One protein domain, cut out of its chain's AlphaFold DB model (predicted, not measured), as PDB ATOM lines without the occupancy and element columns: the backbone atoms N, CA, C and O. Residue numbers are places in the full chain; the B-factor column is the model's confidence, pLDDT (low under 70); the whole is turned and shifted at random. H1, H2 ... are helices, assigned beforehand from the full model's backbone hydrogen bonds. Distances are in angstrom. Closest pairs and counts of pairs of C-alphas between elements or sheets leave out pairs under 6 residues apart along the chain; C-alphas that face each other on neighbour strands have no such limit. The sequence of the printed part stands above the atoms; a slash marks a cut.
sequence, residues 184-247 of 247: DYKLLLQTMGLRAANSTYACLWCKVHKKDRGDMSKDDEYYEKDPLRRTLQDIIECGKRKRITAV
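This is residues 184 to 247 of the 247 residues of the protein "Predicted protein" of Nematostella vectensis (UniProt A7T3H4). This domain has little regular structure: one long loop, residues 192 to 231, runs out from a short helix H1 and folds back to a second helix H2. Residues 214 to 220 stick out at one end of the rod-like outline, and the last residues after H2 make the other end. The printed part has 64 residues with two named helices, H1 then H2, and no named strand; the class is all helix, with 18 residues in named elements. It is only just compact, close to loose, with a radius of gyration of the C-alphas of 12.7 A and spans of 44 by 21 by 20 A.

H1 is residues 185 to 191, beginning at C-alpha 185 (18.965, 28.098, 32.445). H2, residues 232 to 242, is 16.2 A long and ends at C-alpha 242 (4.299, 18.398, 25.908).

H1 and H2 are apart, with no C-alpha of the one within 8 A of the other. In H1 every O i to N i+4 pair is within hydrogen-bond range; in H2, 6 of 7 are.

The C-alphas farthest apart, those of Ser 217 and Val 247, lie 44.3 A apart. The printed part has no cut. The link from H1 to H2 is long, 40 residues. Residues 241 to 247 have pLDDT under 70.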
ATOM      1  N   ASP A 184      18.817  32.731  31.033       89.75
ATOM      2  CA  ASP A 184      18.926  31.910  32.229       89.75
ATOM      3  C   ASP A 184      18.581  30.445  31.905       89.75
ATOM      4  O   ASP A 184      17.870  30.122  30.948       89.75
ATOM      5  N   TYR A 185      19.097  29.525  32.719       89.38
ATOM      6  CA  TYR A 185      18.965  28.098  32.445       89.38
ATOM      7  C   TYR A 185      17.502  27.635  32.393       89.38
ATOM      8  O   TYR A 185      17.164  26.756  31.604       89.38
ATOM      9  N   LYS A 186      16.612  28.222  33.202       88.25
ATOM     10  CA  LYS A 186      15.192  27.854  33.207       88.25
ATOM     11  C   LYS A 186      14.532  28.282  31.891       88.25
ATOM     12  O   LYS A 186      13.833  27.454  31.299       88.25
ATOM     13  N   LEU A 187      14.807  29.492  31.403       88.12
ATOM     14  CA  LEU A 187      14.324  29.975  30.107       88.12
ATOM     15  C   LEU A 187      14.830  29.108  28.946       88.12
ATOM     16  O   LEU A 187      14.042  28.714  28.082       88.12
ATOM     17  N   LEU A 188      16.116  28.742  28.942       88.81
ATOM     18  CA  LEU A 188      16.693  27.872  27.908       88.81
ATOM     19  C   LEU A 188      16.032  26.487  27.888       88.81
ATOM     20  O   LEU A 188      15.700  25.961  26.828       88.81
ATOM     21  N   LEU A 189      15.772  25.888  29.053       87.38
ATOM     22  CA  LEU A 189      15.044  24.616  29.114       87.38
ATOM     23  C   LEU A 189      13.618  24.748  28.588       87.38
ATOM     24  O   LEU A 189      13.103  23.825  27.953       87.38
ATOM     25  N   GLN A 190      12.971  25.875  28.865       85.31
ATOM     26  CA  GLN A 190      11.603  26.099  28.444       85.31
ATOM     27  C   GLN A 190      11.479  26.275  26.931       85.31
ATOM     28  O   GLN A 190      10.648  25.597  26.328       85.31
ATOM     29  N   THR A 191      12.318  27.128  26.341       84.75
ATOM     30  CA  THR A 191      12.388  27.382  24.890       84.75
ATOM     31  C   THR A 191      12.778  26.125  24.113       84.75
ATOM     32  O   THR A 191      12.182  25.830  23.086       84.75
ATOM     33  N   MET A 192      13.670  25.294  24.658       83.25
ATOM     34  CA  MET A 192      14.068  24.015  24.050       83.25
ATOM     35  C   MET A 192      13.067  22.871  24.301       83.25
ATOM     36  O   MET A 192      13.340  21.713  23.993       83.25
ATOM     37  N   GLY A 193      11.911  23.141  24.916       80.69
ATOM     38  CA  GLY A 193      10.882  22.124  25.157       80.69
ATOM     39  C   GLY A 193      11.255  21.069  26.209       80.69
ATOM     40  O   GLY A 193      10.540  20.076  26.372       80.69
ATOM     41  N   LEU A 194      12.324  21.281  26.977       83.44
ATOM     42  CA  LEU A 194      12.752  20.391  28.053       83.44
ATOM     43  C   LEU A 194      11.917  20.595  29.327       83.44
ATOM     44  O   LEU A 194      11.101  21.516  29.466       83.44
ATOM     45  N   ARG A 195      12.068  19.651  30.260       81.56
ATOM     46  CA  ARG A 195      11.488  19.741  31.607       81.56
ATOM     47  C   ARG A 195      12.334  20.670  32.478       81.56
ATOM     48  O   ARG A 195      13.478  20.960  32.149       81.56
ATOM     49  N   ALA A 196      11.785  21.074  33.621       83.94
ATOM     50  CA  ALA A 196      12.468  21.919  34.595       83.94
ATOM     51  C   ALA A 196      13.852  21.377  35.014       83.94
ATOM     52  O   ALA A 196      14.144  20.181  34.894       83.94
ATOM     53  N   ALA A 197      14.693  22.255  35.568       83.50
ATOM     54  CA  ALA A 197      16.074  21.952  35.960       83.50
ATOM     55  C   ALA A 197      16.202  20.774  36.953       83.50
ATOM     56  O   ALA A 197      17.194  20.035  36.943       83.50
ATOM     57  N   ASN A 198      15.168  20.551  37.771       84.38
ATOM     58  CA  ASN A 198      15.080  19.445  38.728       84.38
ATOM     59  C   ASN A 198      14.707  18.088  38.093       84.38
ATOM     60  O   ASN A 198      14.698  17.058  38.779       84.38
ATOM     61  N   SER A 199      14.386  18.063  36.797       87.12
ATOM     62  CA  SER A 199      14.030  16.841  36.085       87.12
ATOM     63  C   SER A 199      15.217  15.889  35.977       87.12
ATOM     64  O   SER A 199      16.375  16.281  36.122       87.12
ATOM     65  N   THR A 200      14.940  14.613  35.721       89.12
ATOM     66  CA  THR A 200      15.966  13.569  35.641       89.12
ATOM     67  C   THR A 200      17.022  13.862  34.574       89.12
ATOM     68  O   THR A 200      18.212  13.765  34.860       89.12
ATOM     69  N   TYR A 201      16.596  14.313  33.394       88.94
ATOM     70  CA  TYR A 201      17.444  14.556  32.223       88.94
ATOM     71  C   TYR A 201      17.353  16.020  31.785       88.94
ATOM     72  O   TYR A 201      16.889  16.316  30.687       88.94
ATOM     73  N   ALA A 202      17.742  16.929  32.680       88.69
ATOM     74  CA  ALA A 202      17.591  18.365  32.472       88.69
ATOM     75  C   ALA A 202      18.743  19.008  31.703       88.69
ATOM     76  O   ALA A 202      18.527  20.077  31.166       88.69
ATOM     77  N   CYS A 203      19.952  18.430  31.688       88.81
ATOM     78  CA  CYS A 203      21.083  18.998  30.936       88.81
ATOM     79  C   CYS A 203      20.649  19.260  29.489       88.81
ATOM     80  O   CYS A 203      19.929  18.424  28.966       88.81
ATOM     81  N   LEU A 204      21.052  20.366  28.856       88.25
ATOM     82  CA  LEU A 204      20.729  20.661  27.450       88.25
ATOM     83  C   LEU A 204      21.539  19.780  26.488       88.25
ATOM     84  O   LEU A 204      20.995  19.214  25.542       88.25
ATOM     85  N   TRP A 205      22.813  19.561  26.802       88.12
ATOM     86  CA  TRP A 205      23.784  18.939  25.897       88.12
ATOM     87  C   TRP A 205      23.845  17.410  25.974       88.12
ATOM     88  O   TRP A 205      24.137  16.753  24.978       88.12
ATOM     89  N   CYS A 206      23.543  16.819  27.132       91.06
ATOM     90  CA  CYS A 206      23.623  15.369  27.317       91.06
ATOM     91  C   CYS A 206      22.465  14.779  28.130       91.06
ATOM     92  O   CYS A 206      21.785  15.445  28.920       91.06
ATOM     93  N   LYS A 207      22.258  13.477  27.959       91.25
ATOM     94  CA  LYS A 207      21.237  12.657  28.623       91.25
ATOM     95  C   LYS A 207      21.735  12.101  29.964       91.25
ATOM     96  O   LYS A 207      21.336  11.016  30.370       91.25
ATOM     97  N   VAL A 208      22.577  12.858  30.676       91.75
ATOM     98  CA  VAL A 208      23.035  12.501  32.027       91.75
ATOM     99  C   VAL A 208      21.860  12.454  33.003       91.75
ATOM    100  O   VAL A 208      21.024  13.367  33.061       91.75
ATOM    101  N   HIS A 209      21.794  11.382  33.785       91.19
ATOM    102  CA  HIS A 209      20.801  11.238  34.832       91.19
ATOM    103  C   HIS A 209      21.152  12.154  36.015       91.19
ATOM    104  O   HIS A 209      22.314  12.329  36.365       91.19
ATOM    105  N   LYS A 210      20.151  12.740  36.686       90.88
ATOM    106  CA  LYS A 210      20.368  13.722  37.771       90.88
ATOM    107  C   LYS A 210      21.267  13.250  38.921       90.88
ATOM    108  O   LYS A 210      21.849  14.090  39.590       90.88
ATOM    109  N   LYS A 211      21.341  11.936  39.153       91.25
ATOM    110  CA  LYS A 211      22.191  11.320  40.190       91.25
ATOM    111  C   LYS A 211      23.673  11.317  39.819       91.25
ATOM    112  O   LYS A 211      24.501  11.318  40.715       91.25
ATOM    113  N   ASP A 212      23.966  11.350  38.526       89.12
ATOM    114  CA  ASP A 212      25.324  11.256  37.994       89.12
ATOM    115  C   ASP A 212      25.863  12.652  37.624       89.12
ATOM    116  O   ASP A 212      26.969  12.804  37.113       89.12
ATOM    117  N   ARG A 213      25.076  13.712  37.876       86.06
ATOM    118  CA  ARG A 213      25.521  15.098  37.693       86.06
ATOM    119  C   ARG A 213      26.614  15.416  38.706       86.06
ATOM    120  O   ARG A 213      26.423  15.210  39.900       86.06
ATOM    121  N   GLY A 214      27.718  15.977  38.222       83.00
ATOM    122  CA  GLY A 214      28.884  16.275  39.054       83.00
ATOM    123  C   GLY A 214      29.782  15.065  39.316       83.00
ATOM    124  O   GLY A 214      30.683  15.165  40.145       83.00
ATOM    125  N   ASP A 215      29.567  13.939  38.626       86.50
ATOM    126  CA  ASP A 215      30.530  12.840  38.613       86.50
ATOM    127  C   ASP A 215      31.802  13.259  37.860       86.50
ATOM    128  O   ASP A 215      31.863  13.226  36.631       86.50
ATOM    129  N   MET A 216      32.822  13.643  38.626       87.94
ATOM    130  CA  MET A 216      34.138  14.046  38.123       87.94
ATOM    131  C   MET A 216      35.047  12.851  37.788       87.94
ATOM    132  O   MET A 216      36.212  13.051  37.459       87.94
ATOM    133  N   SER A 217      34.559  11.606  37.902       92.75
ATOM    134  CA  SER A 217      35.317  10.416  37.484       92.75
ATOM    135  C   SER A 217      35.319  10.210  35.968       92.75
ATOM    136  O   SER A 217      36.107   9.415  35.454       92.75
ATOM    137  N   LYS A 218      34.418  10.892  35.253       87.62
ATOM    138  CA  LYS A 218      34.288  10.817  33.799       87.62
ATOM    139  C   LYS A 218      35.195  11.836  33.128       87.62
ATOM    140  O   LYS A 218      35.370  12.940  33.635       87.62
ATOM    141  N   ASP A 219      35.744  11.459  31.980       88.88
ATOM    142  CA  ASP A 219      36.449  12.402  31.121       88.88
ATOM    143  C   ASP A 219      35.486  13.437  30.516       88.88
ATOM    144  O   ASP A 219      34.284  13.189  30.397       88.88
ATOM    145  N   ASP A 220      36.035  14.586  30.112       81.25
ATOM    146  CA  ASP A 220      35.276  15.703  29.535       81.25
ATOM    147  C   ASP A 220      34.395  15.271  28.343       81.25
ATOM    148  O   ASP A 220      33.291  15.779  28.159       81.25
ATOM    149  N   GLU A 221      34.858  14.309  27.538       88.44
ATOM    150  CA  GLU A 221      34.201  13.886  26.296       88.44
ATOM    151  C   GLU A 221      33.157  12.783  26.510       88.44
ATOM    152  O   GLU A 221      32.413  12.437  25.587       88.44
ATOM    153  N   TYR A 222      33.094  12.193  27.704       90.06
ATOM    154  CA  TYR A 222      32.252  11.038  28.007       90.06
ATOM    155  C   TYR A 222      30.779  11.294  27.658       90.06
ATOM    156  O   TYR A 222      30.110  10.447  27.063       90.06
ATOM    157  N   TYR A 223      30.282  12.490  27.980       88.44
ATOM    158  CA  TYR A 223      28.898  12.896  27.725       88.44
ATOM    159  C   TYR A 223      28.658  13.460  26.318       88.44
ATOM    160  O   TYR A 223      27.502  13.650  25.933       88.44
ATOM    161  N   GLU A 224      29.720  13.705  25.550       88.50
ATOM    162  CA  GLU A 224      29.654  14.164  24.157       88.50
ATOM    163  C   GLU A 224      29.571  13.002  23.155       88.50
ATOM    164  O   GLU A 224      29.320  13.209  21.964       88.50
ATOM    165  N   LYS A 225      29.757  11.769  23.633       88.25
ATOM    166  CA  LYS A 225      29.702  10.546  22.832       88.25
ATOM    167  C   LYS A 225      28.277   9.995  22.787       88.25
ATOM    168  O   LYS A 225      27.521  10.062  23.761       88.25
ATOM    169  N   ASP A 226      27.893   9.434  21.644       88.06
ATOM    170  CA  ASP A 226      26.642   8.682  21.549       88.06
ATOM    171  C   ASP A 226      26.752   7.406  22.413       88.06
ATOM    172  O   ASP A 226      27.827   6.807  22.485       88.06
ATOM    173  N   PRO A 227      25.677   6.982  23.104       89.00
ATOM    174  CA  PRO A 227      24.309   7.496  23.024       89.00
ATOM    175  C   PRO A 227      23.993   8.622  24.025       89.00
ATOM    176  O   PRO A 227      22.835   9.016  24.121       89.00
ATOM    177  N   LEU A 228      24.961   9.104  24.812       90.31
ATOM    178  CA  LEU A 228      24.728  10.061  25.903       90.31
ATOM    179  C   LEU A 228      24.564  11.498  25.419       90.31
ATOM    180  O   LEU A 228      23.814  12.259  26.033       90.31
ATOM    181  N   ARG A 229      25.210  11.862  24.314       91.44
ATOM    182  CA  ARG A 229      24.992  13.150  23.659       91.44
ATOM    183  C   ARG A 229      23.513  13.332  23.323       91.44
ATOM    184  O   ARG A 229      22.858  12.418  22.815       91.44
ATOM    185  N   ARG A 230      22.973  14.516  23.612       90.00
ATOM    186  CA  ARG A 230      21.624  14.876  23.179       90.00
ATOM    187  C   ARG A 230      21.676  15.408  21.759       90.00
ATOM    188  O   ARG A 230      22.477  16.276  21.430       90.00
ATOM    189  N   THR A 231      20.812  14.857  20.926       89.88
ATOM    190  CA  THR A 231      20.679  15.225  19.521       89.88
ATOM    191  C   THR A 231      19.532  16.213  19.325       89.88
ATOM    192  O   THR A 231      18.646  16.337  20.172       89.88
ATOM    193  N   LEU A 232      19.498  16.881  18.171       85.06
ATOM    194  CA  LEU A 232      18.351  17.705  17.784       85.06
ATOM    195  C   LEU A 232      17.054  16.878  17.730       85.06
ATOM    196  O   LEU A 232      15.998  17.353  18.141       85.06
ATOM    197  N   GLN A 233      17.135  15.616  17.294       84.88
ATOM    198  CA  GLN A 233      15.988  14.705  17.290       84.88
ATOM    199  C   GLN A 233      15.449  14.456  18.704       84.88
ATOM    200  O   GLN A 233      14.237  14.526  18.899       84.88
ATOM    201  N   ASP A 234      16.331  14.254  19.692       85.50
ATOM    202  CA  ASP A 234      15.930  14.114  21.099       85.50
ATOM    203  C   ASP A 234      15.172  15.369  21.588       85.50
ATOM    204  O   ASP A 234      14.159  15.254  22.279       85.50
ATOM    205  N   ILE A 235      15.637  16.573  21.220       84.81
ATOM    206  CA  ILE A 235      15.005  17.853  21.594       84.81
ATOM    207  C   ILE A 235      13.619  17.984  20.949       84.81
ATOM    208  O   ILE A 235      12.636  18.254  21.644       84.81
ATOM    209  N   ILE A 236      13.516  17.723  19.642       82.88
ATOM    210  CA  ILE A 236      12.244  17.739  18.906       82.88
ATOM    211  C   ILE A 236      11.251  16.753  19.533       82.88
ATOM    212  O   ILE A 236      10.072  17.069  19.710       82.88
ATOM    213  N   GLU A 237      11.710  15.556  19.900       83.62
ATOM    214  CA  GLU A 237      10.865  14.559  20.549       83.62
ATOM    215  C   GLU A 237      10.407  15.010  21.946       83.62
ATOM    216  O   GLU A 237       9.228  14.868  22.289       83.62
ATOM    217  N   CYS A 238      11.295  15.616  22.739       77.69
ATOM    218  CA  CYS A 238      10.934  16.218  24.022       77.69
ATOM    219  C   CYS A 238       9.848  17.295  23.871       77.69
ATOM    220  O   CYS A 238       8.880  17.282  24.638       77.69
ATOM    221  N   GLY A 239       9.960  18.163  22.860       73.38
ATOM    222  CA  GLY A 239       8.966  19.195  22.560       73.38
ATOM    223  C   GLY A 239       7.596  18.624  22.175       73.38
ATOM    224  O   GLY A 239       6.565  19.109  22.643       73.38
ATOM    225  N   LYS A 240       7.558  17.529  21.402       74.62
ATOM    226  CA  LYS A 240       6.303  16.853  21.012       74.62
ATOM    227  C   LYS A 240       5.547  16.266  22.206       74.62
ATOM    228  O   LYS A 240       4.321  16.333  22.243       74.62
ATOM    229  N   ARG A 241       6.254  15.726  23.206       61.69
ATOM    230  CA  ARG A 241       5.633  15.088  24.385       61.69
ATOM    231  C   ARG A 241       4.816  16.065  25.243       61.69
ATOM    232  O   ARG A 241       3.881  15.621  25.900       61.69
ATOM    233  N   LYS A 242       5.113  17.374  25.218       53.06
ATOM    234  CA  LYS A 242       4.299  18.398  25.908       53.06
ATOM    235  C   LYS A 242       2.922  18.606  25.261       53.06
ATOM    236  O   LYS A 242       1.981  18.945  25.970       53.06
ATOM    237  N   ARG A 243       2.773  18.335  23.956       44.22
ATOM    238  CA  ARG A 243       1.504  18.522  23.223       44.22
ATOM    239  C   ARG A 243       0.440  17.453  23.516       44.22
ATOM    240  O   ARG A 243      -0.705  17.649  23.142       44.22
ATOM    241  N   ILE A 244       0.792  16.338  24.168       39.66
ATOM    242  CA  ILE A 244      -0.126  15.197  24.381       39.66
ATOM    243  C   ILE A 244      -0.917  15.304  25.705       39.66
ATOM    244  O   ILE A 244      -1.902  14.602  25.891       39.66
ATOM    245  N   THR A 245      -0.575  16.224  26.608       33.50
ATOM    246  CA  THR A 245      -1.307  16.445  27.878       33.50
ATOM    247  C   THR A 245      -2.323  17.590  27.800       33.50
ATOM    248  O   THR A 245      -2.387  18.433  28.691       33.50
ATOM    249  N   ALA A 246      -3.108  17.622  26.726       30.05
ATOM    250  CA  ALA A 246      -4.301  18.457  26.607       30.05
ATOM    251  C   ALA A 246      -5.456  17.606  26.055       30.05
ATOM    252  O   ALA A 246      -5.831  17.729  24.892       30.05
ATOM    253  N   VAL A 247      -5.963  16.700  26.895       29.77
ATOM    254  CA  VAL A 247      -7.306  16.105  26.802       29.77
ATOM    255  C   VAL A 247      -7.883  16.089  28.207       29.77
ATOM    256  O   VAL A 247      -7.132  15.680  29.123       29.77
TER     257      VAL A 247